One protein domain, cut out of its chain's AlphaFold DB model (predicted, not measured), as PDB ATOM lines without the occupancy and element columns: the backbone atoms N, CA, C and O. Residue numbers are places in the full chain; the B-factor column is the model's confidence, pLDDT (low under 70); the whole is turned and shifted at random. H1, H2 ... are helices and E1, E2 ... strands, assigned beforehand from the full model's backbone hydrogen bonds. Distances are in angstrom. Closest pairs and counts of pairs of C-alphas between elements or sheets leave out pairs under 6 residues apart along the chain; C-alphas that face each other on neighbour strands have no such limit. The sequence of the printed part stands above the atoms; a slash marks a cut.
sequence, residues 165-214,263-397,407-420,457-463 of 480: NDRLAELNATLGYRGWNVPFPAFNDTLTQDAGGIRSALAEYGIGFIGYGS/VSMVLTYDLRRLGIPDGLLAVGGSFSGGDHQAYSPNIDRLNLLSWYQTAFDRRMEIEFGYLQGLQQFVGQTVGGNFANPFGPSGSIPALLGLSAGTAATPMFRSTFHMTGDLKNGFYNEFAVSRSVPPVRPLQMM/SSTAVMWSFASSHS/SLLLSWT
ATOM      1  N   ASN A 165      42.648 -68.022  38.875       88.88
ATOM      2  CA  ASN A 165      42.134 -66.658  38.935       88.88
ATOM      3  C   ASN A 165      43.054 -65.720  39.728       88.88
ATOM      4  O   ASN A 165      43.306 -64.610  39.267       88.88
ATOM      5  N   ASP A 166      43.603 -66.165  40.864       91.75
ATOM      6  CA  ASP A 166      44.537 -65.355  41.662       91.75
ATOM      7  C   ASP A 166      45.829 -65.075  40.889       91.75
ATOM      8  O   ASP A 166      46.322 -63.945  40.876       91.75
ATOM      9  N   ARG A 167      46.353 -66.088  40.186       92.12
ATOM     10  CA  ARG A 167      47.532 -65.936  39.320       92.12
ATOM     11  C   ARG A 167      47.263 -64.956  38.181       92.12
ATOM     12  O   ARG A 167      48.062 -64.056  37.944       92.12
ATOM     13  N   LEU A 168      46.124 -65.077  37.504       93.62
ATOM     14  CA  LEU A 168      45.744 -64.165  36.422       93.62
ATOM     15  C   LEU A 168      45.512 -62.732  36.911       93.62
ATOM     16  O   LEU A 168      45.860 -61.790  36.200       93.62
ATOM     17  N   ALA A 169      44.965 -62.548  38.113       93.38
ATOM     18  CA  ALA A 169      44.820 -61.232  38.727       93.38
ATOM     19  C   ALA A 169      46.187 -60.592  39.038       93.38
ATOM     20  O   ALA A 169      46.385 -59.402  38.789       93.38
ATOM     21  N   GLU A 170      47.154 -61.384  39.510       92.88
ATOM     22  CA  GLU A 170      48.537 -60.948  39.744       92.88
ATOM     23  C   GLU A 170      49.259 -60.583  38.436       92.88
ATOM     24  O   GLU A 170      49.898 -59.527  38.338       92.88
ATOM     25  N   LEU A 171      49.088 -61.399  37.392       94.44
ATOM     26  CA  LEU A 171      49.580 -61.085  36.051       94.44
ATOM     27  C   LEU A 171      48.931 -59.812  35.503       94.44
ATOM     28  O   LEU A 171      49.618 -58.966  34.941       94.44
ATOM     29  N   ASN A 172      47.628 -59.622  35.701       94.50
ATOM     30  CA  ASN A 172      46.941 -58.416  35.253       94.50
ATOM     31  C   ASN A 172      47.433 -57.158  35.990       94.50
ATOM     32  O   ASN A 172      47.596 -56.106  35.379       94.50
ATOM     33  N   ALA A 173      47.726 -57.254  37.289       92.19
ATOM     34  CA  ALA A 173      48.262 -56.131  38.058       92.19
ATOM     35  C   ALA A 173      49.640 -55.668  37.546       92.19
ATOM     36  O   ALA A 173      49.976 -54.483  37.626       92.19
ATOM     37  N   THR A 174      50.442 -56.588  37.010       93.50
ATOM     38  CA  THR A 174      51.810 -56.317  36.547       93.50
ATOM     39  C   THR A 174      51.885 -56.012  35.054       93.50
ATOM     40  O   THR A 174      52.508 -55.025  34.674       93.50
ATOM     41  N   LEU A 175      51.217 -56.816  34.231       96.38
ATOM     42  CA  LEU A 175      51.304 -56.819  32.771       96.38
ATOM     43  C   LEU A 175      50.012 -56.365  32.080       96.38
ATOM     44  O   LEU A 175      49.987 -56.247  30.858       96.38
ATOM     45  N   GLY A 176      48.929 -56.107  32.811       94.19
ATOM     46  CA  GLY A 176      47.722 -55.523  32.226       94.19
ATOM     47  C   GLY A 176      48.014 -54.150  31.617       94.19
ATOM     48  O   GLY A 176      48.862 -53.404  32.110       94.19
ATOM     49  N   TYR A 177      47.313 -53.809  30.536       93.31
ATOM     50  CA  TYR A 177      47.439 -52.490  29.918       93.31
ATOM     51  C   TYR A 177      47.005 -51.383  30.896       93.31
ATOM     52  O   TYR A 177      45.993 -51.509  31.587       93.31
ATOM     53  N   ARG A 178      47.785 -50.298  30.959       90.62
ATOM     54  CA  ARG A 178      47.604 -49.169  31.889       90.62
ATOM     55  C   ARG A 178      47.358 -47.872  31.125       90.62
ATOM     56  O   ARG A 178      47.641 -47.788  29.937       90.62
ATOM     57  N   GLY A 179      46.849 -46.861  31.828       82.56
ATOM     58  CA  GLY A 179      46.608 -45.531  31.261       82.56
ATOM     59  C   GLY A 179      45.220 -45.333  30.645       82.56
ATOM     60  O   GLY A 179      44.933 -44.284  30.081       82.56
ATOM     61  N   TRP A 180      44.315 -46.299  30.776       81.69
ATOM     62  CA  TRP A 180      42.949 -46.128  30.294       81.69
ATOM     63  C   TRP A 180      42.034 -45.539  31.368       81.69
ATOM     64  O   TRP A 180      42.000 -46.026  32.500       81.69
ATOM     65  N   ASN A 181      41.260 -44.513  31.000       76.56
ATOM     66  CA  ASN A 181      40.280 -43.884  31.895       76.56
ATOM     67  C   ASN A 181      39.125 -44.817  32.278       76.56
ATOM     68  O   ASN A 181      38.442 -44.611  33.280       76.56
ATOM     69  N   VAL A 182      38.914 -45.858  31.480       75.94
ATOM     70  CA  VAL A 182      37.956 -46.936  31.719       75.94
ATOM     71  C   VAL A 182      38.727 -48.214  32.050       75.94
ATOM     72  O   VAL A 182      39.805 -48.417  31.497       75.94
ATOM     73  N   PRO A 183      38.230 -49.091  32.938       77.25
ATOM     74  CA  PRO A 183      38.897 -50.360  33.208       77.25
ATOM     75  C   PRO A 183      39.125 -51.146  31.910       77.25
ATOM     76  O   PRO A 183      38.177 -51.463  31.192       77.25
ATOM     77  N   PHE A 184      40.390 -51.429  31.596       84.44
ATOM     78  CA  PHE A 184      40.733 -52.327  30.499       84.44
ATOM     79  C   PHE A 184      40.383 -53.768  30.911       84.44
ATOM     80  O   PHE A 184      40.568 -54.096  32.086       84.44
ATOM     81  N   PRO A 185      39.875 -54.623  29.999       87.50
ATOM     82  CA  PRO A 185      39.558 -56.014  30.318       87.50
ATOM     83  C   PRO A 185      40.724 -56.729  31.004       87.50
ATOM     84  O   PRO A 185      41.854 -56.693  30.511       87.50
ATOM     85  N   ALA A 186      40.459 -57.374  32.138       91.00
ATOM     86  CA  ALA A 186      41.496 -58.054  32.895       91.00
ATOM     87  C   ALA A 186      41.766 -59.462  32.343       91.00
ATOM     88  O   ALA A 186      40.925 -60.067  31.679       91.00
ATOM     89  N   PHE A 187      42.953 -60.017  32.604       94.06
ATOM     90  CA  PHE A 187      43.316 -61.347  32.094       94.06
ATOM     91  C   PHE A 187      42.411 -62.477  32.607       94.06
ATOM     92  O   PHE A 187      42.120 -63.413  31.862       94.06
ATOM     93  N   ASN A 188      41.939 -62.379  33.848       91.94
ATOM     94  CA  ASN A 188      40.992 -63.318  34.453       91.94
ATOM     95  C   ASN A 188      39.581 -63.238  33.841       91.94
ATOM     96  O   ASN A 188      38.868 -64.238  33.870       91.94
ATOM     97  N   ASP A 189      39.216 -62.108  33.231       89.38
ATOM     98  CA  ASP A 189      37.923 -61.916  32.555       89.38
ATOM     99  C   ASP A 189      37.918 -62.462  31.116       89.38
ATOM    100  O   ASP A 189      36.921 -62.371  30.397       89.38
ATOM    101  N   THR A 190      39.045 -63.001  30.649       91.19
ATOM    102  CA  THR A 190      39.154 -63.495  29.275       91.19
ATOM    103  C   THR A 190      38.655 -64.925  29.134       91.19
ATOM    104  O   THR A 190      38.930 -65.779  29.972       91.19
ATOM    105  N   LEU A 191      38.003 -65.211  28.002       92.38
ATOM    106  CA  LEU A 191      37.507 -66.550  27.673       92.38
ATOM    107  C   LEU A 191      38.619 -67.610  27.668       92.38
ATOM    108  O   LEU A 191      38.389 -68.748  28.059       92.38
ATOM    109  N   THR A 192      39.822 -67.244  27.216       91.31
ATOM    110  CA  THR A 192      40.953 -68.175  27.113       91.31
ATOM    111  C   THR A 192      41.746 -68.320  28.404       91.31
ATOM    112  O   THR A 192      42.565 -69.231  28.477       91.31
ATOM    113  N   GLN A 193      41.531 -67.451  29.402       92.06
ATOM    114  CA  GLN A 193      42.288 -67.436  30.658       92.06
ATOM    115  C   GLN A 193      43.795 -67.683  30.413       92.06
ATOM    116  O   GLN A 193      44.389 -67.017  29.560       92.06
ATOM    117  N   ASP A 194      44.400 -68.649  31.110       93.50
ATOM    118  CA  ASP A 194      45.763 -69.141  30.872       93.50
ATOM    119  C   ASP A 194      45.770 -70.532  30.208       93.50
ATOM    120  O   ASP A 194      46.427 -71.467  30.670       93.50
ATOM    121  N   ALA A 195      44.978 -70.707  29.143       90.00
ATOM    122  CA  ALA A 195      44.919 -71.963  28.398       90.00
ATOM    123  C   ALA A 195      46.316 -72.393  27.917       90.00
ATOM    124  O   ALA A 195      47.029 -71.632  27.260       90.00
ATOM    125  N   GLY A 196      46.709 -73.621  28.271       89.88
ATOM    126  CA  GLY A 196      48.024 -74.176  27.944       89.88
ATOM    127  C   GLY A 196      49.205 -73.471  28.624       89.88
ATOM    128  O   GLY A 196      50.336 -73.668  28.193       89.88
ATOM    129  N   GLY A 197      48.970 -72.628  29.637       91.81
ATOM    130  CA  GLY A 197      50.027 -71.894  30.343       91.81
ATOM    131  C   GLY A 197      50.686 -70.784  29.519       91.81
ATOM    132  O   GLY A 197      51.727 -70.265  29.917       91.81
ATOM    133  N   ILE A 198      50.121 -70.422  28.361       92.62
ATOM    134  CA  ILE A 198      50.750 -69.495  27.410       92.62
ATOM    135  C   ILE A 198      50.964 -68.110  28.035       92.62
ATOM    136  O   ILE A 198      52.004 -67.492  27.803       92.62
ATOM    137  N   ARG A 199      50.016 -67.599  28.833       94.69
ATOM    138  CA  ARG A 199      50.180 -66.283  29.471       94.69
ATOM    139  C   ARG A 199      51.203 -66.340  30.585       94.69
ATOM    140  O   ARG A 199      51.988 -65.405  30.699       94.69
ATOM    141  N   SER A 200      51.212 -67.415  31.370       94.56
ATOM    142  CA  SER A 200      52.243 -67.619  32.390       94.56
ATOM    143  C   SER A 200      53.636 -67.689  31.761       94.56
ATOM    144  O   SER A 200      54.525 -66.953  32.182       94.56
ATOM    145  N   ALA A 201      53.803 -68.461  30.683       96.00
ATOM    146  CA  ALA A 201      55.069 -68.567  29.959       96.00
ATOM    147  C   ALA A 201      55.521 -67.215  29.375       96.00
ATOM    148  O   ALA A 201      56.682 -66.842  29.494       96.00
ATOM    149  N   LEU A 202      54.614 -66.430  28.786       96.62
ATOM    150  CA  LEU A 202      54.941 -65.078  28.311       96.62
ATOM    151  C   LEU A 202      55.281 -64.120  29.466       96.62
ATOM    152  O   LEU A 202      56.190 -63.293  29.344       96.62
ATOM    153  N   ALA A 203      54.606 -64.253  30.607       96.50
ATOM    154  CA  ALA A 203      54.850 -63.431  31.783       96.50
ATOM    155  C   ALA A 203      56.237 -63.664  32.404       96.50
ATOM    156  O   ALA A 203      56.836 -62.720  32.930       96.50
ATOM    157  N   GLU A 204      56.805 -64.867  32.271       96.06
ATOM    158  CA  GLU A 204      58.203 -65.154  32.637       96.06
ATOM    159  C   GLU A 204      59.205 -64.302  31.849       96.06
ATOM    160  O   GLU A 204      60.281 -63.982  32.363       96.06
ATOM    161  N   TYR A 205      58.825 -63.835  30.657       97.19
ATOM    162  CA  TYR A 205      59.584 -62.880  29.845       97.19
ATOM    163  C   TYR A 205      59.110 -61.429  30.008       97.19
ATOM    164  O   TYR A 205      59.641 -60.529  29.365       97.19
ATOM    165  N   GLY A 206      58.153 -61.172  30.904       97.06
ATOM    166  CA  GLY A 206      57.590 -59.843  31.139       97.06
ATOM    167  C   GLY A 206      56.642 -59.390  30.038       97.06
ATOM    168  O   GLY A 206      56.455 -58.189  29.871       97.06
ATOM    169  N   ILE A 207      56.075 -60.330  29.280       98.06
ATOM    170  CA  ILE A 207      55.168 -60.060  28.171       98.06
ATOM    171  C   ILE A 207      53.738 -60.380  28.606       98.06
ATOM    172  O   ILE A 207      53.429 -61.509  28.981       98.06
ATOM    173  N   GLY A 208      52.852 -59.390  28.538       97.00
ATOM    174  CA  GLY A 208      51.412 -59.594  28.653       97.00
ATOM    175  C   GLY A 208      50.768 -59.648  27.276       97.00
ATOM    176  O   GLY A 208      51.165 -58.927  26.364       97.00
ATOM    177  N   PHE A 209      49.754 -60.493  27.116       95.50
ATOM    178  CA  PHE A 209      48.987 -60.582  25.878       95.50
ATOM    179  C   PHE A 209      47.494 -60.664  26.178       95.50
ATOM    180  O   PHE A 209      47.049 -61.460  27.009       95.50
ATOM    181  N   ILE A 210      46.714 -59.851  25.470       94.44
ATOM    182  CA  ILE A 210      45.258 -59.890  25.511       94.44
ATOM    183  C   ILE A 210      44.674 -59.523  24.151       94.44
ATOM    184  O   ILE A 210      45.052 -58.533  23.529       94.44
ATOM    185  N   GLY A 211      43.723 -60.334  23.699       93.12
ATOM    186  CA  GLY A 211      42.897 -60.058  22.534       93.12
ATOM    187  C   GLY A 211      41.442 -59.900  22.947       93.12
ATOM    188  O   GLY A 211      40.967 -60.615  23.828       93.12
ATOM    189  N   TYR A 212      40.733 -58.979  22.308       89.44
ATOM    190  CA  TYR A 212      39.291 -58.827  22.465       89.44
ATOM    191  C   TYR A 212      38.629 -58.562  21.115       89.44
ATOM    192  O   TYR A 212      39.189 -57.904  20.237       89.44
ATOM    193  N   GLY A 213      37.427 -59.108  20.953       88.88
ATOM    194  CA  GLY A 213      36.590 -58.940  19.774       88.88
ATOM    195  C   GLY A 213      35.292 -58.220  20.127       88.88
ATOM    196  O   GLY A 213      34.723 -58.444  21.190       88.88
ATOM    197  N   SER A 214      34.811 -57.369  19.229       85.56
ATOM    198  CA  SER A 214      33.514 -56.699  19.318       85.56
ATOM    199  C   SER A 214      32.741 -56.932  18.017       85.56
ATOM    200  O   SER A 214      32.751 -56.072  17.130       85.56
ATOM    201  N   VAL A 263      38.476 -56.796  15.933       91.38
ATOM    202  CA  VAL A 263      39.369 -57.551  16.808       91.38
ATOM    203  C   VAL A 263      40.558 -56.665  17.111       91.38
ATOM    204  O   VAL A 263      41.195 -56.157  16.194       91.38
ATOM    205  N   SER A 264      40.861 -56.496  18.388       91.00
ATOM    206  CA  SER A 264      42.032 -55.775  18.866       91.00
ATOM    207  C   SER A 264      42.894 -56.722  19.680       91.00
ATOM    208  O   SER A 264      42.395 -57.465  20.523       91.00
ATOM    209  N   MET A 265      44.194 -56.677  19.439       94.50
ATOM    210  CA  MET A 265      45.198 -57.407  20.199       94.50
ATOM    211  C   MET A 265      46.153 -56.398  20.809       94.50
ATOM    212  O   MET A 265      46.575 -55.469  20.127       94.50
ATOM    213  N   VAL A 266      46.481 -56.583  22.082       95.56
ATOM    214  CA  VAL A 266      47.421 -55.748  22.822       95.56
ATOM    215  C   VAL A 266      48.473 -56.652  23.447       95.56
ATOM    216  O   VAL A 266      48.162 -57.581  24.193       95.56
ATOM    217  N   LEU A 267      49.721 -56.356  23.115       97.31
ATOM    218  CA  LEU A 267      50.914 -56.886  23.740       97.31
ATOM    219  C   LEU A 267      51.462 -55.818  24.681       97.31
ATOM    220  O   LEU A 267      51.587 -54.657  24.294       97.31
ATOM    221  N   THR A 268      51.809 -56.199  25.895       98.12
ATOM    222  CA  THR A 268      52.453 -55.323  26.872       98.12
ATOM    223  C   THR A 268      53.802 -55.899  27.266       98.12
ATOM    224  O   THR A 268      54.004 -57.111  27.231       98.12
ATOM    225  N   TYR A 269      54.733 -55.030  27.633       98.31
ATOM    226  CA  TYR A 269      56.061 -55.406  28.084       98.31
ATOM    227  C   TYR A 269      56.447 -54.618  29.335       98.31
ATOM    228  O   TYR A 269      56.356 -53.387  29.360       98.31
ATOM    229  N   ASP A 270      56.870 -55.340  30.372       97.81
ATOM    230  CA  ASP A 270      57.295 -54.782  31.657       97.81
ATOM    231  C   ASP A 270      58.695 -54.163  31.563       97.81
ATOM    232  O   ASP A 270      59.712 -54.862  31.508       97.81
ATOM    233  N   LEU A 271      58.758 -52.831  31.602       97.38
ATOM    234  CA  LEU A 271      60.017 -52.095  31.503       97.38
ATOM    235  C   LEU A 271      60.837 -52.137  32.800       97.38
ATOM    236  O   LEU A 271      62.017 -51.776  32.775       97.38
ATOM    237  N   ARG A 272      60.292 -52.657  33.913       96.00
ATOM    238  CA  ARG A 272      61.060 -52.869  35.157       96.00
ATOM    239  C   ARG A 272      62.231 -53.817  34.947       96.00
ATOM    240  O   ARG A 272      63.266 -53.671  35.591       96.00
ATOM    241  N   ARG A 273      62.108 -54.733  33.984       95.25
ATOM    242  CA  ARG A 273      63.193 -55.630  33.556       95.25
ATOM    243  C   ARG A 273      64.371 -54.893  32.925       95.25
ATOM    244  O   ARG A 273      65.481 -55.406  32.935       95.25
ATOM    245  N   LEU A 274      64.132 -53.693  32.402       96.44
ATOM    246  CA  LEU A 274      65.152 -52.794  31.864       96.44
ATOM    247  C   LEU A 274      65.607 -51.747  32.897       96.44
ATOM    248  O   LEU A 274      66.294 -50.795  32.542       96.44
ATOM    249  N   GLY A 275      65.210 -51.893  34.166       95.94
ATOM    250  CA  GLY A 275      65.541 -50.954  35.239       95.94
ATOM    251  C   GLY A 275      64.640 -49.718  35.307       95.94
ATOM    252  O   GLY A 275      64.933 -48.807  36.076       95.94
ATOM    253  N   ILE A 276      63.546 -49.671  34.539       95.75
ATOM    254  CA  ILE A 276      62.608 -48.541  34.541       95.75
ATOM    255  C   ILE A 276      61.439 -48.865  35.487       95.75
ATOM    256  O   ILE A 276      60.586 -49.689  35.143       95.75
ATOM    257  N   PRO A 277      61.377 -48.266  36.690       93.69
ATOM    258  CA  PRO A 277      60.347 -48.595  37.671       93.69
ATOM    259  C   PRO A 277      58.961 -48.192  37.162       93.69
ATOM    260  O   PRO A 277      58.800 -47.110  36.610       93.69
ATOM    261  N   ASP A 278      57.960 -49.053  37.361       91.00
ATOM    262  CA  ASP A 278      56.555 -48.817  36.982       91.00
ATOM    263  C   ASP A 278      56.300 -48.467  35.494       91.00
ATOM    264  O   ASP A 278      55.203 -48.026  35.141       91.00
ATOM    265  N   GLY A 279      57.280 -48.704  34.616       95.62
ATOM    266  CA  GLY A 279      57.153 -48.489  33.177       95.62
ATOM    267  C   GLY A 279      56.492 -49.667  32.458       95.62
ATOM    268  O   GLY A 279      56.770 -50.831  32.755       95.62
ATOM    269  N   LEU A 280      55.649 -49.366  31.470       97.44
ATOM    270  CA  LEU A 280      55.009 -50.357  30.608       97.44
ATOM    271  C   LEU A 280      55.060 -49.886  29.152       97.44
ATOM    272  O   LEU A 280      54.647 -48.771  28.840       97.44
ATOM    273  N   LEU A 281      55.528 -50.748  28.255       97.81
ATOM    274  CA  LEU A 281      55.405 -50.541  26.814       97.81
ATOM    275  C   LEU A 281      54.218 -51.358  26.309       97.81
ATOM    276  O   LEU A 281      54.110 -52.534  26.643       97.81
ATOM    277  N   ALA A 282      53.345 -50.773  25.498       97.56
ATOM    278  CA  ALA A 282      52.234 -51.483  24.881       97.56
ATOM    279  C   ALA A 282      52.251 -51.321  23.363       97.56
ATOM    280  O   ALA A 282      52.487 -50.233  22.840       97.56
ATOM    281  N   VAL A 283      51.969 -52.403  22.650       97.31
ATOM    282  CA  VAL A 283      51.832 -52.436  21.194       97.31
ATOM    283  C   VAL A 283      50.554 -53.180  20.868       97.31
ATOM    284  O   VAL A 283      50.311 -54.264  21.388       97.31
ATOM    285  N   GLY A 284      49.730 -52.617  19.998       95.38
ATOM    286  CA  GLY A 284      48.481 -53.228  19.601       95.38
ATOM    287  C   GLY A 284      48.172 -53.053  18.128       95.38
ATOM    288  O   GLY A 284      48.502 -52.045  17.492       95.38
ATOM    289  N   GLY A 285      47.523 -54.082  17.599       94.69
ATOM    290  CA  GLY A 285      46.957 -54.100  16.264       94.69
ATOM    291  C   GLY A 285      45.457 -54.330  16.340       94.69
ATOM    292  O   GLY A 285      44.967 -55.053  17.209       94.69
ATOM    293  N   SER A 286      44.732 -53.737  15.402       91.88
ATOM    294  CA  SER A 286      43.318 -54.008  15.192       91.88
ATOM    295  C   SER A 286      43.037 -54.418  13.762       91.88
ATOM    296  O   SER A 286      43.577 -53.826  12.826       91.88
ATOM    297  N   PHE A 287      42.108 -55.349  13.635       91.69
ATOM    298  CA  PHE A 287      41.522 -55.818  12.394       91.69
ATOM    299  C   PHE A 287      40.033 -55.521  12.497       91.69
ATOM    300  O   PHE A 287      39.389 -55.928  13.464       91.69
ATOM    301  N   SER A 288      39.476 -54.780  11.553       90.00
ATOM    302  CA  SER A 288      38.039 -54.519  11.528       90.00
ATOM    303  C   SER A 288      37.491 -54.726  10.139       90.00
ATOM    304  O   SER A 288      38.156 -54.384   9.167       90.00
ATOM    305  N   GLY A 289      36.268 -55.230  10.057       89.44
ATOM    306  CA  GLY A 289      35.580 -55.416   8.795       89.44
ATOM    307  C   GLY A 289      34.077 -55.520   8.965       89.44
ATOM    308  O   GLY A 289      33.557 -55.590  10.078       89.44
ATOM    309  N   GLY A 290      33.369 -55.507   7.845       89.12
ATOM    310  CA  GLY A 290      31.920 -55.620   7.828       89.12
ATOM    311  C   GLY A 290      31.369 -55.859   6.434       89.12
ATOM    312  O   GLY A 290      32.095 -55.833   5.442       89.12
ATOM    313  N   ASP A 291      30.073 -56.099   6.346       87.44
ATOM    314  CA  ASP A 291      29.383 -56.244   5.064       87.44
ATOM    315  C   ASP A 291      29.140 -54.881   4.385       87.44
ATOM    316  O   ASP A 291      29.204 -54.765   3.161       87.44
ATOM    317  N   HIS A 292      28.972 -53.819   5.176       85.06
ATOM    318  CA  HIS A 292      28.827 -52.446   4.696       85.06
ATOM    319  C   HIS A 292      30.173 -51.694   4.685       85.06
ATOM    320  O   HIS A 292      30.512 -50.974   5.626       85.06
ATOM    321  N   GLN A 293      30.933 -51.813   3.590       82.62
ATOM    322  CA  GLN A 293      32.294 -51.251   3.468       82.62
ATOM    323  C   GLN A 293      32.372 -49.718   3.589       82.62
ATOM    324  O   GLN A 293      33.380 -49.195   4.052       82.62
ATOM    325  N   ALA A 294      31.315 -48.988   3.227       75.19
ATOM    326  CA  ALA A 294      31.256 -47.539   3.404       75.19
ATOM    327  C   ALA A 294      31.193 -47.103   4.876       75.19
ATOM    328  O   ALA A 294      31.630 -45.999   5.207       75.19
ATOM    329  N   TYR A 295      30.640 -47.954   5.747       77.50
ATOM    330  CA  TYR A 295      30.598 -47.735   7.190       77.50
ATOM    331  C   TYR A 295      31.791 -48.397   7.885       77.50
ATOM    332  O   TYR A 295      32.458 -47.774   8.695       77.50
ATOM    333  N   SER A 296      32.106 -49.654   7.587       82.31
ATOM    334  CA  SER A 296      33.225 -50.358   8.216       82.31
ATOM    335  C   SER A 296      34.103 -50.994   7.146       82.31
ATOM    336  O   SER A 296      33.945 -52.185   6.863       82.31
ATOM    337  N   PRO A 297      35.019 -50.222   6.538       80.44
ATOM    338  CA  PRO A 297      35.942 -50.776   5.564       80.44
ATOM    339  C   PRO A 297      36.820 -51.841   6.223       80.44
ATOM    340  O   PRO A 297      37.205 -51.706   7.387       80.44
ATOM    341  N   ASN A 298      37.157 -52.886   5.468       87.62
ATOM    342  CA  ASN A 298      38.083 -53.915   5.934       87.62
ATOM    343  C   ASN A 298      39.485 -53.312   6.052       87.62
ATOM    344  O   ASN A 298      40.130 -53.015   5.042       87.62
ATOM    345  N   ILE A 299      39.938 -53.088   7.283       86.19
ATOM    346  CA  ILE A 299      41.204 -52.421   7.572       86.19
ATOM    347  C   ILE A 299      41.959 -53.132   8.688       86.19
ATOM    348  O   ILE A 299      41.410 -53.433   9.747       86.19
ATOM    349  N   ASP A 300      43.259 -53.275   8.455       91.00
ATOM    350  CA  ASP A 300      44.223 -53.782   9.420       91.00
ATOM    351  C   ASP A 300      45.168 -52.639   9.763       91.00
ATOM    352  O   ASP A 300      45.748 -52.004   8.871       91.00
ATOM    353  N   ARG A 301      45.284 -52.310  11.050       89.31
ATOM    354  CA  ARG A 301      46.039 -51.136  11.497       89.31
ATOM    355  C   ARG A 301      46.752 -51.397  12.808       89.31
ATOM    356  O   ARG A 301      46.218 -52.052  13.696       89.31
ATOM    357  N   LEU A 302      47.926 -50.790  12.947       91.06
ATOM    358  CA  LEU A 302      48.503 -50.528  14.258       91.06
ATOM    359  C   LEU A 302      47.589 -49.519  14.965       91.06
ATOM    360  O   LEU A 302      47.423 -48.399  14.478       91.06
ATOM    361  N   ASN A 303      46.966 -49.925  16.067       90.44
ATOM    362  CA  ASN A 303      45.986 -49.106  16.787       90.44
ATOM    363  C   ASN A 303      46.474 -48.652  18.164       90.44
ATOM    364  O   ASN A 303      45.769 -47.899  18.839       90.44
ATOM    365  N   LEU A 304      47.642 -49.132  18.587       93.50
ATOM    366  CA  LEU A 304      48.262 -48.770  19.844       93.50
ATOM    367  C   LEU A 304      49.776 -48.946  19.728       93.50
ATOM    368  O   LEU A 304      50.275 -49.997  19.336       93.50
ATOM    369  N   LEU A 305      50.514 -47.915  20.095       96.62
ATOM    370  CA  LEU A 305      51.920 -48.012  20.454       96.62
ATOM    371  C   LEU A 305      52.114 -46.995  21.562       96.62
ATOM    372  O   LEU A 305      52.108 -45.803  21.271       96.62
ATOM    373  N   SER A 306      52.224 -47.432  22.807       96.75
ATOM    374  CA  SER A 306      52.289 -46.524  23.946       96.75
ATOM    375  C   SER A 306      53.442 -46.849  24.872       96.75
ATOM    376  O   SER A 306      53.758 -48.007  25.133       96.75
ATOM    377  N   TRP A 307      54.065 -45.792  25.371       97.69
ATOM    378  CA  TRP A 307      54.948 -45.830  26.517       97.69
ATOM    379  C   TRP A 307      54.199 -45.225  27.696       97.69
ATOM    380  O   TRP A 307      53.838 -44.049  27.653       97.69
ATOM    381  N   TYR A 308      53.982 -46.017  28.740       97.25
ATOM    382  CA  TYR A 308      53.363 -45.591  29.987       97.25
ATOM    383  C   TYR A 308      54.409 -45.561  31.102       97.25
ATOM    384  O   TYR A 308      55.191 -46.499  31.263       97.25
ATOM    385  N   GLN A 309      54.403 -44.487  31.886       96.31
ATOM    386  CA  GLN A 309      55.313 -44.281  33.005       96.31
ATOM    387  C   GLN A 309      54.604 -43.523  34.123       96.31
ATOM    388  O   GLN A 309      53.856 -42.578  33.871       96.31
ATOM    389  N   THR A 310      54.903 -43.875  35.369       94.81
ATOM    390  CA  THR A 310      54.506 -43.067  36.526       94.81
ATOM    391  C   THR A 310      55.676 -42.257  37.074       94.81
ATOM    392  O   THR A 310      56.821 -42.713  37.046       94.81
ATOM    393  N   ALA A 311      55.382 -41.080  37.620       92.44
ATOM    394  CA  ALA A 311      56.322 -40.196  38.301       92.44
ATOM    395  C   ALA A 311      55.721 -39.658  39.616       92.44
ATOM    396  O   ALA A 311      54.513 -39.763  39.845       92.44
ATOM    397  N   PHE A 312      56.572 -39.074  40.471       92.19
ATOM    398  CA  PHE A 312      56.197 -38.460  41.756       92.19
ATOM    399  C   PHE A 312      55.401 -39.401  42.668       92.19
ATOM    400  O   PHE A 312      54.259 -39.103  43.012       92.19
ATOM    401  N   ASP A 313      55.970 -40.563  42.997       89.81
ATOM    402  CA  ASP A 313      55.306 -41.590  43.816       89.81
ATOM    403  C   ASP A 313      53.915 -41.955  43.283       89.81
ATOM    404  O   ASP A 313      52.942 -42.060  44.027       89.81
ATOM    405  N   ARG A 314      53.826 -42.108  41.955       89.88
ATOM    406  CA  ARG A 314      52.594 -42.435  41.225       89.88
ATOM    407  C   ARG A 314      51.508 -41.357  41.262       89.88
ATOM    408  O   ARG A 314      50.365 -41.632  40.922       89.88
ATOM    409  N   ARG A 315      51.843 -40.112  41.604       91.19
ATOM    410  CA  ARG A 315      50.901 -38.983  41.495       91.19
ATOM    411  C   ARG A 315      50.733 -38.484  40.071       91.19
ATOM    412  O   ARG A 315      49.722 -37.863  39.763       91.19
ATOM    413  N   MET A 316      51.707 -38.731  39.206       92.88
ATOM    414  CA  MET A 316      51.629 -38.364  37.802       92.88
ATOM    415  C   MET A 316      51.755 -39.610  36.940       92.88
ATOM    416  O   MET A 316      52.716 -40.365  37.070       92.88
ATOM    417  N   GLU A 317      50.802 -39.800  36.042       94.44
ATOM    418  CA  GLU A 317      50.861 -40.799  34.983       94.44
ATOM    419  C   GLU A 317      51.131 -40.084  33.669       94.44
ATOM    420  O   GLU A 317      50.471 -39.095  33.341       94.44
ATOM    421  N   ILE A 318      52.105 -40.579  32.921       95.50
ATOM    422  CA  ILE A 318      52.472 -40.063  31.613       95.50
ATOM    423  C   ILE A 318      52.328 -41.205  30.623       95.50
ATOM    424  O   ILE A 318      52.845 -42.300  30.838       95.50
ATOM    425  N   GLU A 319      51.643 -40.927  29.524       96.06
ATOM    426  CA  GLU A 319      51.507 -41.849  28.414       96.06
ATOM    427  C   GLU A 319      51.738 -41.106  27.103       96.06
ATOM    428  O   GLU A 319      51.168 -40.041  26.862       96.06
ATOM    429  N   PHE A 320      52.586 -41.653  26.240       96.19
ATOM    430  CA  PHE A 320      52.817 -41.078  24.922       96.19
ATOM    431  C   PHE A 320      53.029 -42.155  23.868       96.19
ATOM    432  O   PHE A 320      53.468 -43.265  24.162       96.19
ATOM    433  N   GLY A 321      52.720 -41.811  22.622       96.19
ATOM    434  CA  GLY A 321      52.910 -42.684  21.471       96.19
ATOM    435  C   GLY A 321      51.777 -42.538  20.463       96.19
ATOM    436  O   GLY A 321      51.242 -41.447  20.290       96.19
ATOM    437  N   TYR A 322      51.421 -43.621  19.779       95.31
ATOM    438  CA  TYR A 322      50.261 -43.692  18.894       95.31
ATOM    439  C   TYR A 322      49.070 -44.234  19.671       95.31
ATOM    440  O   TYR A 322      48.972 -45.437  19.916       95.31
ATOM    441  N   LEU A 323      48.174 -43.330  20.057       92.69
ATOM    442  CA  LEU A 323      47.078 -43.605  20.976       92.69
ATOM    443  C   LEU A 323      45.728 -43.295  20.323       92.69
ATOM    444  O   LEU A 323      45.632 -42.522  19.365       92.69
ATOM    445  N   GLN A 324      44.669 -43.893  20.864       88.56
ATOM    446  CA  GLN A 324      43.288 -43.606  20.477       88.56
ATOM    447  C   GLN A 324      42.718 -42.563  21.433       88.56
ATOM    448  O   GLN A 324      42.274 -42.894  22.535       88.56
ATOM    449  N   GLY A 325      42.728 -41.299  21.016       87.62
ATOM    450  CA  GLY A 325      42.396 -40.183  21.897       87.62
ATOM    451  C   GLY A 325      40.985 -40.270  22.464       87.62
ATOM    452  O   GLY A 325      40.782 -40.017  23.648       87.62
ATOM    453  N   LEU A 326      40.015 -40.717  21.669       83.88
ATOM    454  CA  LEU A 326      38.629 -40.850  22.107       83.88
ATOM    455  C   LEU A 326      38.469 -41.874  23.232       83.88
ATOM    456  O   LEU A 326      37.725 -41.649  24.184       83.88
ATOM    457  N   GLN A 327      39.173 -43.001  23.132       81.56
ATOM    458  CA  GLN A 327      39.034 -44.073  24.108       81.56
ATOM    459  C   GLN A 327      39.840 -43.792  25.373       81.56
ATOM    460  O   GLN A 327      39.360 -44.070  26.468       81.56
ATOM    461  N   GLN A 328      41.025 -43.195  25.229       83.31
ATOM    462  CA  GLN A 328      41.866 -42.853  26.370       83.31
ATOM    463  C   GLN A 328      41.364 -41.642  27.146       83.31
ATOM    464  O   GLN A 328      41.345 -41.703  28.366       83.31
ATOM    465  N   PHE A 329      40.922 -40.587  26.458       81.38
ATOM    466  CA  PHE A 329      40.582 -39.315  27.095       81.38
ATOM    467  C   PHE A 329      39.090 -39.205  27.437       81.38
ATOM    468  O   PHE A 329      38.727 -38.842  28.551       81.38
ATOM    469  N   VAL A 330      38.202 -39.544  26.492       81.62
ATOM    470  CA  VAL A 330      36.746 -39.369  26.678       81.62
ATOM    471  C   VAL A 330      36.110 -40.569  27.384       81.62
ATOM    472  O   VAL A 330      35.094 -40.410  28.053       81.62
ATOM    473  N   GLY A 331      36.689 -41.767  27.257       76.25
ATOM    474  CA  GLY A 331      36.178 -42.960  27.940       76.25
ATOM    475  C   GLY A 331      34.771 -43.351  27.475       76.25
ATOM    476  O   GLY A 331      33.885 -43.606  28.283       76.25
ATOM    477  N   GLN A 332      34.542 -43.387  26.161       72.19
ATOM    478  CA  GLN A 332      33.200 -43.592  25.587       72.19
ATOM    479  C   GLN A 332      32.567 -44.958  25.859       72.19
ATOM    480  O   GLN A 332      31.379 -45.161  25.607       72.19
ATOM    481  N   THR A 333      33.346 -45.915  26.345       72.38
ATOM    482  CA  THR A 333      32.853 -47.246  26.680       72.38
ATOM    483  C   THR A 333      32.269 -47.231  28.087       72.38
ATOM    484  O   THR A 333      32.991 -47.344  29.078       72.38
ATOM    485  N   VAL A 334      30.948 -47.103  28.183       68.75
ATOM    486  CA  VAL A 334      30.231 -47.228  29.460       68.75
ATOM    487  C   VAL A 334      29.930 -48.695  29.730       68.75
ATOM    488  O   VAL A 334      29.491 -49.416  28.835       68.75
ATOM    489  N   GLY A 335      30.161 -49.139  30.966       66.31
ATOM    490  CA  GLY A 335      29.811 -50.494  31.406       66.31
ATOM    491  C   GLY A 335      30.546 -51.606  30.653       66.31
ATOM    492  O   GLY A 335      29.980 -52.674  30.457       66.31
ATOM    493  N   GLY A 336      31.765 -51.345  30.167       65.31
ATOM    494  CA  GLY A 336      32.539 -52.314  29.381       65.31
ATOM    495  C   GLY A 336      32.025 -52.527  27.950       65.31
ATOM    496  O   GLY A 336      32.534 -53.390  27.239       65.31
ATOM    497  N   ASN A 337      31.041 -51.742  27.493       70.31
ATOM    498  CA  ASN A 337      30.510 -51.864  26.142       70.31
ATOM    499  C   ASN A 337      31.382 -51.108  25.122       70.31
ATOM    500  O   ASN A 337      31.375 -49.876  25.059       70.31
ATOM    501  N   PHE A 338      32.080 -51.859  24.269       69.25
ATOM    502  CA  PHE A 338      32.885 -51.334  23.159       69.25
ATOM    503  C   PHE A 338      32.064 -50.837  21.954       69.25
ATOM    504  O   PHE A 338      32.630 -50.288  21.009       69.25
ATOM    505  N   ALA A 339      30.737 -50.999  21.965       64.31
ATOM    506  CA  ALA A 339      29.841 -50.560  20.893       64.31
ATOM    507  C   ALA A 339      29.367 -49.097  21.009       64.31
ATOM    508  O   ALA A 339      28.574 -48.679  20.175       64.31
ATOM    509  N   ASN A 340      29.870 -48.325  21.983       65.44
ATOM    510  CA  ASN A 340      29.518 -46.921  22.251       65.44
ATOM    511  C   ASN A 340      27.994 -46.668  22.381       65.44
ATOM    512  O   ASN A 340      27.307 -46.431  21.386       65.44
ATOM    513  N   PRO A 341      27.441 -46.640  23.605       59.75
ATOM    514  CA  PRO A 341      26.002 -46.469  23.807       59.75
ATOM    515  C   PRO A 341      25.499 -45.036  23.554       59.75
ATOM    516  O   PRO A 341      24.292 -44.811  23.549       59.75
ATOM    517  N   PHE A 342      26.384 -44.052  23.356       62.28
ATOM    518  CA  PHE A 342      26.012 -42.631  23.303       62.28
ATOM    519  C   PHE A 342      25.433 -42.165  21.957       62.28
ATOM    520  O   PHE A 342      25.116 -40.979  21.788       62.28
ATOM    521  N   GLY A 343      25.294 -43.068  20.985       62.25
ATOM    522  CA  GLY A 343      24.763 -42.740  19.664       62.25
ATOM    523  C   GLY A 343      25.551 -41.608  18.978       62.25
ATOM    524  O   GLY A 343      26.754 -41.455  19.212       62.25
ATOM    525  N   PRO A 344      24.897 -40.767  18.156       52.03
ATOM    526  CA  PRO A 344      25.560 -39.685  17.424       52.03
ATOM    527  C   PRO A 344      26.305 -38.681  18.315       52.03
ATOM    528  O   PRO A 344      27.311 -38.120  17.886       52.03
ATOM    529  N   SER A 345      25.869 -38.477  19.565       53.34
ATOM    530  CA  SER A 345      26.525 -37.540  20.491       53.34
ATOM    531  C   SER A 345      27.946 -37.977  20.874       53.34
ATOM    532  O   SER A 345      28.830 -37.135  21.033       53.34
ATOM    533  N   GLY A 346      28.208 -39.290  20.888       67.38
ATOM    534  CA  GLY A 346      29.551 -39.844  21.056       67.38
ATOM    535  C   GLY A 346      30.494 -39.513  19.892       67.38
ATOM    536  O   GLY A 346      31.705 -39.604  20.037       67.38
ATOM    537  N   SER A 347      29.990 -39.074  18.738       71.94
ATOM    538  CA  SER A 347      30.853 -38.709  17.608       71.94
ATOM    539  C   SER A 347      31.398 -37.283  17.686       71.94
ATOM    540  O   SER A 347      32.355 -36.983  16.979       71.94
ATOM    541  N   ILE A 348      30.859 -36.414  18.555       79.06
ATOM    542  CA  ILE A 348      31.242 -34.991  18.604       79.06
ATOM    543  C   ILE A 348      32.760 -34.806  18.762       79.06
ATOM    544  O   ILE A 348      33.337 -34.083  17.954       79.06
ATOM    545  N   PRO A 349      33.460 -35.471  19.703       81.50
ATOM    546  CA  PRO A 349      34.903 -35.270  19.818       81.50
ATOM    547  C   PRO A 349      35.665 -35.793  18.590       81.50
ATOM    548  O   PRO A 349      36.650 -35.184  18.182       81.50
ATOM    549  N   ALA A 350      35.186 -36.869  17.957       80.44
ATOM    550  CA  ALA A 350      35.766 -37.373  16.712       80.44
ATOM    551  C   ALA A 350      35.573 -36.382  15.547       80.44
ATOM    552  O   ALA A 350      36.496 -36.154  14.768       80.44
ATOM    553  N   LEU A 351      34.410 -35.724  15.464       80.62
ATOM    554  CA  LEU A 351      34.134 -34.648  14.503       80.62
ATOM    555  C   LEU A 351      34.976 -33.393  14.760       80.62
ATOM    556  O   LEU A 351      35.268 -32.650  13.830       80.62
ATOM    557  N   LEU A 352      35.397 -33.168  16.002       83.56
ATOM    558  CA  LEU A 352      36.343 -32.109  16.364       83.56
ATOM    559  C   LEU A 352      37.809 -32.527  16.140       83.56
ATOM    560  O   LEU A 352      38.736 -31.806  16.504       83.56
ATOM    561  N   GLY A 353      38.017 -33.681  15.506       84.06
ATOM    562  CA  GLY A 353      39.309 -34.161  15.047       84.06
ATOM    563  C   GLY A 353      40.075 -35.002  16.062       84.06
ATOM    564  O   GLY A 353      41.271 -35.227  15.872       84.06
ATOM    565  N   LEU A 354      39.427 -35.481  17.126       87.06
ATOM    566  CA  LEU A 354      40.026 -36.470  18.015       87.06
ATOM    567  C   LEU A 354      40.088 -37.843  17.332       87.06
ATOM    568  O   LEU A 354      39.137 -38.269  16.676       87.06
ATOM    569  N   SER A 355      41.194 -38.565  17.505       85.88
ATOM    570  CA  SER A 355      41.335 -39.923  16.974       85.88
ATOM    571  C   SER A 355      40.338 -40.890  17.607       85.88
ATOM    572  O   SER A 355      40.222 -40.965  18.829       85.88
ATOM    573  N   ALA A 356      39.644 -41.661  16.771       79.88
ATOM    574  CA  ALA A 356      38.600 -42.598  17.170       79.88
ATOM    575  C   ALA A 356      38.838 -43.991  16.575       79.88
ATOM    576  O   ALA A 356      39.375 -44.123  15.472       79.88
ATOM    577  N   GLY A 357      38.393 -45.028  17.291       77.25
ATOM    578  CA  GLY A 357      38.500 -46.417  16.843       77.25
ATOM    579  C   GLY A 357      39.929 -46.788  16.441       77.25
ATOM    580  O   GLY A 357      40.891 -46.435  17.106       77.25
ATOM    581  N   THR A 358      40.099 -47.456  15.303       75.69
ATOM    582  CA  THR A 358      41.406 -47.975  14.856       75.69
ATOM    583  C   THR A 358      42.378 -46.903  14.337       75.69
ATOM    584  O   THR A 358      43.489 -47.223  13.914       75.69
ATOM    585  N   ALA A 359      41.991 -45.624  14.340       83.31
ATOM    586  CA  ALA A 359      42.796 -44.521  13.823       83.31
ATOM    587  C   ALA A 359      43.684 -43.898  14.912       83.31
ATOM    588  O   ALA A 359      43.477 -42.751  15.296       83.31
ATOM    589  N   ALA A 360      44.677 -44.641  15.403       89.56
ATOM    590  CA  ALA A 360      45.629 -44.115  16.377       89.56
ATOM    591  C   ALA A 360      46.428 -42.927  15.814       89.56
ATOM    592  O   ALA A 360      46.881 -42.946  14.665       89.56
ATOM    593  N   THR A 361      46.635 -41.899  16.634       93.31
ATOM    594  CA  THR A 361      47.449 -40.733  16.279       93.31
ATOM    595  C   THR A 361      48.542 -40.486  17.307       93.31
ATOM    596  O   THR A 361      48.389 -40.876  18.463       93.31
ATOM    597  N   PRO A 362      49.650 -39.827  16.909       95.25
ATOM    598  CA  PRO A 362      50.622 -39.322  17.864       95.25
ATOM    599  C   PRO A 362      49.922 -38.473  18.926       95.25
ATOM    600  O   PRO A 362      49.240 -37.496  18.595       95.25
ATOM    601  N   MET A 363      50.078 -38.872  20.180       94.19
ATOM    602  CA  MET A 363      49.425 -38.269  21.326       94.19
ATOM    603  C   MET A 363      50.339 -38.327  22.543       94.19
ATOM    604  O   MET A 363      51.061 -39.299  22.760       94.19
ATOM    605  N   PHE A 364      50.278 -37.262  23.328       95.19
ATOM    606  CA  PHE A 364      50.827 -37.171  24.666       95.19
ATOM    607  C   PHE A 364      49.669 -36.947  25.633       95.19
ATOM    608  O   PHE A 364      48.799 -36.111  25.375       95.19
ATOM    609  N   ARG A 365      49.669 -37.682  26.737       94.19
ATOM    610  CA  ARG A 365      48.644 -37.649  27.772       94.19
ATOM    611  C   ARG A 365      49.328 -37.644  29.130       94.19
ATOM    612  O   ARG A 365      50.257 -38.410  29.375       94.19
ATOM    613  N   SER A 366      48.860 -36.784  30.016       94.31
ATOM    614  CA  SER A 366      49.333 -36.713  31.391       94.31
ATOM    615  C   SER A 366      48.150 -36.627  32.336       94.31
ATOM    616  O   SER A 366      47.307 -35.744  32.182       94.31
ATOM    617  N   THR A 367      48.117 -37.512  33.323       92.94
ATOM    618  CA  THR A 367      47.118 -37.504  34.391       92.94
ATOM    619  C   THR A 367      47.802 -37.184  35.708       92.94
ATOM    620  O   THR A 367      48.766 -37.843  36.089       92.94
ATOM    621  N   PHE A 368      47.321 -36.162  36.403       92.88
ATOM    622  CA  PHE A 368      47.795 -35.755  37.715       92.88
ATOM    623  C   PHE A 368      46.740 -36.074  38.774       92.88
ATOM    624  O   PHE A 368      45.651 -35.496  38.781       92.88
ATOM    625  N   HIS A 369      47.080 -36.984  39.678       90.25
ATOM    626  CA  HIS A 369      46.242 -37.456  40.773       90.25
ATOM    627  C   HIS A 369      46.450 -36.568  42.000       90.25
ATOM    628  O   HIS A 369      47.495 -36.601  42.650       90.25
ATOM    629  N   MET A 370      45.445 -35.758  42.333       85.56
ATOM    630  CA  MET A 370      45.528 -34.772  43.420       85.56
ATOM    631  C   MET A 370      45.440 -35.414  44.808       85.56
ATOM    632  O   MET A 370      46.024 -34.907  45.760       85.56
ATOM    633  N   THR A 371      44.718 -36.530  44.931       78.69
ATOM    634  CA  THR A 371      44.451 -37.202  46.217       78.69
ATOM    635  C   THR A 371      45.525 -38.240  46.585       78.69
ATOM    636  O   THR A 371      45.432 -38.883  47.623       78.69
ATOM    637  N   GLY A 372      46.577 -38.395  45.771       66.69
ATOM    638  CA  GLY A 372      47.705 -39.296  46.042       66.69
ATOM    639  C   GLY A 372      47.433 -40.788  45.814       66.69
ATOM    640  O   GLY A 372      48.384 -41.561  45.790       66.69
ATOM    641  N   ASP A 373      46.179 -41.191  45.604       68.19
ATOM    642  CA  ASP A 373      45.805 -42.545  45.196       68.19
ATOM    643  C   ASP A 373      45.415 -42.566  43.707       68.19
ATOM    644  O   ASP A 373      44.537 -41.820  43.272       68.19
ATOM    645  N   LEU A 374      46.064 -43.448  42.938       68.75
ATOM    646  CA  LEU A 374      45.769 -43.734  41.527       68.75
ATOM    647  C   LEU A 374      44.371 -44.338  41.321       68.75
ATOM    648  O   LEU A 374      43.816 -44.300  40.220       68.75
ATOM    649  N   LYS A 375      43.837 -45.016  42.342       65.12
ATOM    650  CA  LYS A 375      42.607 -45.804  42.220       65.12
ATOM    651  C   LYS A 375      41.370 -44.977  42.546       65.12
ATOM    652  O   LYS A 375      40.376 -45.083  41.825       65.12
ATOM    653  N   ASN A 376      41.454 -44.137  43.574       67.62
ATOM    654  CA  ASN A 376      40.333 -43.372  44.105       67.62
ATOM    655  C   ASN A 376      40.766 -41.930  44.371       67.62
ATOM    656  O   ASN A 376      41.541 -41.657  45.283       67.62
ATOM    657  N   GLY A 377      40.257 -40.984  43.585       76.25
ATOM    658  CA  GLY A 377      40.649 -39.597  43.775       76.25
ATOM    659  C   GLY A 377      40.179 -38.639  42.699       76.25
ATOM    660  O   GLY A 377      39.641 -39.017  41.653       76.25
ATOM    661  N   PHE A 378      40.401 -37.364  42.994       84.50
ATOM    662  CA  PHE A 378      40.316 -36.296  42.013       84.50
ATOM    663  C   PHE A 378      41.575 -36.307  41.159       84.50
ATOM    664  O   PHE A 378      42.693 -36.326  41.685       84.50
ATOM    665  N   TYR A 379      41.382 -36.254  39.849       88.75
ATOM    666  CA  TYR A 379      42.478 -36.172  38.905       88.75
ATOM    667  C   TYR A 379      42.228 -35.088  37.863       88.75
ATOM    668  O   TYR A 379      41.098 -34.703  37.553       88.75
ATOM    669  N   ASN A 380      43.334 -34.572  37.350       91.69
ATOM    670  CA  ASN A 380      43.371 -33.665  36.221       91.69
ATOM    671  C   ASN A 380      44.062 -34.362  35.074       91.69
ATOM    672  O   ASN A 380      45.153 -34.894  35.257       91.69
ATOM    673  N   GLU A 381      43.457 -34.323  33.901       91.50
ATOM    674  CA  GLU A 381      44.045 -34.935  32.727       91.50
ATOM    675  C   GLU A 381      44.213 -33.908  31.620       91.50
ATOM    676  O   GLU A 381      43.314 -33.140  31.279       91.50
ATOM    677  N   PHE A 382      45.405 -33.909  31.047       92.81
ATOM    678  CA  PHE A 382      45.786 -33.062  29.938       92.81
ATOM    679  C   PHE A 382      46.270 -33.942  28.799       92.81
ATOM    680  O   PHE A 382      47.020 -34.896  29.018       92.81
ATOM    681  N   ALA A 383      45.861 -33.613  27.578       92.19
ATOM    682  CA  ALA A 383      46.317 -34.338  26.414       92.19
ATOM    683  C   ALA A 383      46.472 -33.447  25.186       92.19
ATOM    684  O   ALA A 383      45.683 -32.536  24.932       92.19
ATOM    685  N   VAL A 384      47.474 -33.771  24.378       93.94
ATOM    686  CA  VAL A 384      47.708 -33.165  23.070       93.94
ATOM    687  C   VAL A 384      47.812 -34.286  22.062       93.94
ATOM    688  O   VAL A 384      48.600 -35.213  22.236       93.94
ATOM    689  N   SER A 385      47.019 -34.209  21.002       93.44
ATOM    690  CA  SER A 385      47.040 -35.202  19.934       93.44
ATOM    691  C   SER A 385      47.060 -34.531  18.573       93.44
ATOM    692  O   SER A 385      46.561 -33.416  18.384       93.44
ATOM    693  N   ARG A 386      47.638 -35.225  17.595       91.25
ATOM    694  CA  ARG A 386      47.457 -34.844  16.198       91.25
ATOM    695  C   ARG A 386      45.980 -34.986  15.841       91.25
ATOM    696  O   ARG A 386      45.409 -36.066  16.013       91.25
ATOM    697  N   SER A 387      45.413 -33.919  15.284       88.50
ATOM    698  CA  SER A 387      44.050 -33.942  14.772       88.50
ATOM    699  C   SER A 387      43.954 -34.884  13.574       88.50
ATOM    700  O   SER A 387      44.807 -34.880  12.675       88.50
ATOM    701  N   VAL A 388      42.910 -35.702  13.566       85.38
ATOM    702  CA  VAL A 388      42.475 -36.430  12.379       85.38
ATOM    703  C   VAL A 388      41.503 -35.515  11.639       85.38
ATOM    704  O   VAL A 388      40.627 -34.937  12.280       85.38
ATOM    705  N   PRO A 389      41.631 -35.341  10.312       74.69
ATOM    706  CA  PRO A 389      40.650 -34.570   9.566       74.69
ATOM    707  C   PRO A 389      39.241 -35.108   9.855       74.69
ATOM    708  O   PRO A 389      39.081 -36.333   9.903       74.69
ATOM    709  N   PRO A 390      38.232 -34.228  10.010       58.31
ATOM    710  CA  PRO A 390      36.835 -34.619  10.127       58.31
ATOM    711  C   PRO A 390      36.360 -35.108   8.763       58.31
ATOM    712  O   PRO A 390      35.599 -34.465   8.048       58.31
ATOM    713  N   VAL A 391      36.888 -36.242   8.337       52.47
ATOM    714  CA  VAL A 391      36.304 -36.982   7.239       52.47
ATOM    715  C   VAL A 391      35.085 -37.661   7.838       52.47
ATOM    716  O   VAL A 391      35.163 -38.170   8.958       52.47
ATOM    717  N   ARG A 392      33.952 -37.609   7.127       45.88
ATOM    718  CA  ARG A 392      32.702 -38.284   7.514       45.88
ATOM    719  C   ARG A 392      33.039 -39.606   8.211       45.88
ATOM    720  O   ARG A 392      33.823 -40.338   7.611       45.88
ATOM    721  N   PRO A 393      32.511 -39.901   9.416       39.69
ATOM    722  CA  PRO A 393      33.269 -40.496  10.534       39.69
ATOM    723  C   PRO A 393      33.921 -41.874  10.325       39.69
ATOM    724  O   PRO A 393      34.488 -42.418  11.265       39.69
ATOM    725  N   LEU A 394      33.844 -42.462   9.131       45.41
ATOM    726  CA  LEU A 394      34.350 -43.783   8.777       45.41
ATOM    727  C   LEU A 394      34.986 -43.866   7.368       45.41
ATOM    728  O   LEU A 394      35.503 -44.913   6.983       45.41
ATOM    729  N   GLN A 395      35.033 -42.772   6.600       45.28
ATOM    730  CA  GLN A 395      35.673 -42.756   5.281       45.28
ATOM    731  C   GLN A 395      37.163 -42.428   5.401       45.28
ATOM    732  O   GLN A 395      37.583 -41.283   5.257       45.28
ATOM    733  N   MET A 396      38.000 -43.443   5.602       37.31
ATOM    734  CA  MET A 396      39.386 -43.361   5.144       37.31
ATOM    735  C   MET A 396      39.582 -44.232   3.901       37.31
ATOM    736  O   MET A 396      39.652 -45.450   4.003       37.31
ATOM    737  N   MET A 397      39.783 -43.523   2.781       38.25
ATOM    738  CA  MET A 397      40.463 -43.908   1.532       38.25
ATOM    739  C   MET A 397      39.647 -44.608   0.429       38.25
ATOM    740  O   MET A 397      39.789 -45.798   0.182       38.25
ATOM    741  N   SER A 407      46.857 -29.950   8.762       47.28
ATOM    742  CA  SER A 407      47.488 -30.586   9.918       47.28
ATOM    743  C   SER A 407      47.212 -29.713  11.129       47.28
ATOM    744  O   SER A 407      47.966 -28.781  11.394       47.28
ATOM    745  N   SER A 408      46.126 -30.000  11.839       61.50
ATOM    746  CA  SER A 408      45.785 -29.299  13.076       61.50
ATOM    747  C   SER A 408      46.243 -30.096  14.299       61.50
ATOM    748  O   SER A 408      46.329 -31.327  14.272       61.50
ATOM    749  N   THR A 409      46.534 -29.393  15.388       71.62
ATOM    750  CA  THR A 409      46.807 -29.982  16.705       71.62
ATOM    751  C   THR A 409      45.560 -29.827  17.565       71.62
ATOM    752  O   THR A 409      45.023 -28.724  17.659       71.62
ATOM    753  N   ALA A 410      45.103 -30.914  18.185       71.56
ATOM    754  CA  ALA A 410      44.018 -30.885  19.157       71.56
ATOM    755  C   ALA A 410      44.611 -30.847  20.570       71.56
ATOM    756  O   ALA A 410      45.410 -31.715  20.935       71.56
ATOM    757  N   VAL A 411      44.217 -29.845  21.359       75.56
ATOM    758  CA  VAL A 411      44.601 -29.708  22.772       75.56
ATOM    759  C   VAL A 411      43.361 -29.922  23.624       75.56
ATOM    760  O   VAL A 411      42.327 -29.293  23.388       75.56
ATOM    761  N   MET A 412      43.465 -30.807  24.608       75.81
ATOM    762  CA  MET A 412      42.358 -31.186  25.471       75.81
ATOM    763  C   MET A 412      42.739 -31.069  26.938       75.81
ATOM    764  O   MET A 412      43.861 -31.387  27.342       75.81
ATOM    765  N   TRP A 413      41.762 -30.656  27.736       74.50
ATOM    766  CA  TRP A 413      41.881 -30.588  29.183       74.50
ATOM    767  C   TRP A 413      40.570 -31.042  29.825       74.50
ATOM    768  O   TRP A 413      39.492 -30.596  29.414       74.50
ATOM    769  N   SER A 414      40.666 -31.954  30.793       73.62
ATOM    770  CA  SER A 414      39.525 -32.478  31.536       73.62
ATOM    771  C   SER A 414      39.799 -32.535  33.041       73.62
ATOM    772  O   SER A 414      40.927 -32.718  33.508       73.62
ATOM    773  N   PHE A 415      38.717 -32.363  33.800       62.56
ATOM    774  CA  PHE A 415      38.667 -32.507  35.250       62.56
ATOM    775  C   PHE A 415      37.711 -33.648  35.578       62.56
ATOM    776  O   PHE A 415      36.569 -33.641  35.106       62.56
ATOM    777  N   ALA A 416      38.154 -34.602  36.392       69.56
ATOM    778  CA  ALA A 416      37.339 -35.750  36.757       69.56
ATOM    779  C   ALA A 416      37.590 -36.200  38.203       69.56
ATOM    780  O   ALA A 416      38.630 -35.939  38.810       69.56
ATOM    781  N   SER A 417      36.593 -36.875  38.774       57.34
ATOM    782  CA  SER A 417      36.673 -37.480  40.102       57.34
ATOM    783  C   SER A 417      36.229 -38.932  40.027       57.34
ATOM    784  O   SER A 417      35.091 -39.195  39.638       57.34
ATOM    785  N   SER A 418      37.086 -39.857  40.443       51.97
ATOM    786  CA  SER A 418      36.721 -41.256  40.660       51.97
ATOM    787  C   SER A 418      36.077 -41.377  42.047       51.97
ATOM    788  O   SER A 418      36.780 -41.332  43.054       51.97
ATOM    789  N   HIS A 419      34.744 -41.469  42.120       41.50
ATOM    790  CA  HIS A 419      34.025 -41.780  43.365       41.50
ATOM    791  C   HIS A 419      33.514 -43.226  43.332       41.50
ATOM    792  O   HIS A 419      32.703 -43.574  42.473       41.50
ATOM    793  N   SER A 420      33.948 -44.046  44.296       34.88
ATOM    794  CA  SER A 420      33.349 -45.356  44.573       34.88
ATOM    795  C   SER A 420      31.964 -45.166  45.221       34.88
ATOM    796  O   SER A 420      31.824 -44.327  46.123       34.88
ATOM    797  N   SER A 457      42.508 -25.580  18.096       44.81
ATOM    798  CA  SER A 457      41.198 -25.821  18.701       44.81
ATOM    799  C   SER A 457      41.399 -26.336  20.131       44.81
ATOM    800  O   SER A 457      41.896 -27.446  20.331       44.81
ATOM    801  N   LEU A 458      41.046 -25.518  21.128       39.81
ATOM    802  CA  LEU A 458      41.037 -25.917  22.535       39.81
ATOM    803  C   LEU A 458      39.703 -26.594  22.861       39.81
ATOM    804  O   LEU A 458      38.644 -25.972  22.788       39.81
ATOM    805  N   LEU A 459      39.765 -27.863  23.251       47.50
ATOM    806  CA  LEU A 459      38.623 -28.646  23.706       47.50
ATOM    807  C   LEU A 459      38.612 -28.698  25.236       47.50
ATOM    808  O   LEU A 459      39.417 -29.390  25.858       47.50
ATOM    809  N   LEU A 460      37.675 -27.968  25.839       39.56
ATOM    810  CA  LEU A 460      37.355 -28.077  27.262       39.56
ATOM    811  C   LEU A 460      36.231 -29.103  27.420       39.56
ATOM    812  O   LEU A 460      35.102 -28.850  26.998       39.56
ATOM    813  N   SER A 461      36.534 -30.257  28.016       42.12
ATOM    814  CA  SER A 461      35.532 -31.279  28.339       42.12
ATOM    815  C   SER A 461      35.431 -31.444  29.849       42.12
ATOM    816  O   SER A 461      36.433 -31.646  30.532       42.12
ATOM    817  N   TRP A 462      34.210 -31.398  30.371       33.50
ATOM    818  CA  TRP A 462      33.912 -31.791  31.744       33.50
ATOM    819  C   TRP A 462      33.300 -33.184  31.699       33.50
ATOM    820  O   TRP A 462      32.224 -33.366  31.128       33.50
ATOM    821  N   THR A 463      33.977 -34.181  32.263       39.75
ATOM    822  CA  THR A 463      33.482 -35.561  32.275       39.75
ATOM    823  C   THR A 463      33.422 -36.056  33.711       39.75
ATOM    824  O   THR A 463      34.442 -36.256  34.362       39.75
TER     825      THR A 463
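What this domain is: This is residues 165 to 214, 263 to 397, 407 to 420 and 457 to 463 of the 480 residues of an uncharacterized protein of Bradyrhizobium erythrophlei (UniProt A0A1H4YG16). One large sheet of nine strands, twisted and curled, bends like an open trough round H1, H4 and the unnamed stretches on its hollow side; it does not close into a barrel. H2 sits beside edge strand E1, H3 grazes the sheet, and H5 lies off it near H4. The printed part has 206 residues, with five named helices and nine named strands, which come along the chain in the order H1 H2 E1 E2 H3 E3 E4 E5 H4 H5 E6 E7 E8 E9. The sheet runs E1 E2 E3 E4 E5 E6 E7 E8 E9 and is mixed; the class is mixed, helices and strands. The whole is compact, with a radius of gyration of the C-alphas of 17.2 A and spans of 44 by 43 by 32 A.

Where its parts are: Find C-alpha 165 at (42.134, -66.658, 38.935); from there H1 runs to residue 175, 14.8 A. Next come H2, residues 195 to 204, and E1, 207 to 213, 20.4 A. After a cut, look for E2, 263 to 270, 23.4 A, then H3, 271 to 274, and E3, 280 to 290, 32.9 A. E4, 299 to 311, is the longest strand at 36.4 A, from (41.204, -52.421, 7.572). E5, 316 to 323, bends by 53 degrees at residue 320. H4, 325 to 330, and H5, 343 to 351, follow. E6, 361 to 369, E7, 378 to 386, and E8, 409 to 417, measure 24.7, 26.8 and 26.6 A. E9, 457 to 462, ends at (33.912, -31.791, 31.744).

How they stand to each other: Begin at edge strand E1, antiparallel to E2, with N 210 and O 266 3.0 A apart. E3, E4 and E5 form a meander, each strand the antiparallel neighbour of the one before: see N 282 and O 306, 2.8 A, and N 307 and O 320, 2.9 A. At the other edge E9 is parallel to E8; N 459 and O 411 are 2.9 A apart. H1 is over E1, across the strands at 78 degrees on the local plane; its closest C-alphas are Leu 175 and Gly 208, 5.0 A. H4 is on the sheet, on the same face as H1; the closest C-alphas of H4 and E7 are those of Gly 325 and Ser 385, 7.1 A apart. H1 and H2 only just touch, with 3 pairs of C-alphas within 8 A, the closest Leu 171 and Ala 203, 7.2 A. H4 and H5 are close but not clearly touching: the closest C-alphas, Leu 326 and Ala 350, are 7.0 A apart. Every O i to N i+4 pair is within hydrogen-bond range in H1 and H4, 4 of 6 in H2, and 1 of 5 in H5, where 5 of 6 O i to N i+3 pairs are; H3 is too short for such a pair.

The domain as a whole: The farthest C-alphas, Gly 196 and Ser 457, are 49.7 A apart. Across the cuts, C-alphas 214 and 263 are 6.4 A apart, 397 and 407 17.2 A, and 420 and 457 33.4 A. The links H1 to H2 and H4 to H5 are long. Mean pLDDT of the printed part is 82.5; 40 residues are under 70, among them 338 to 346, 390 to 397 and 457 to 463.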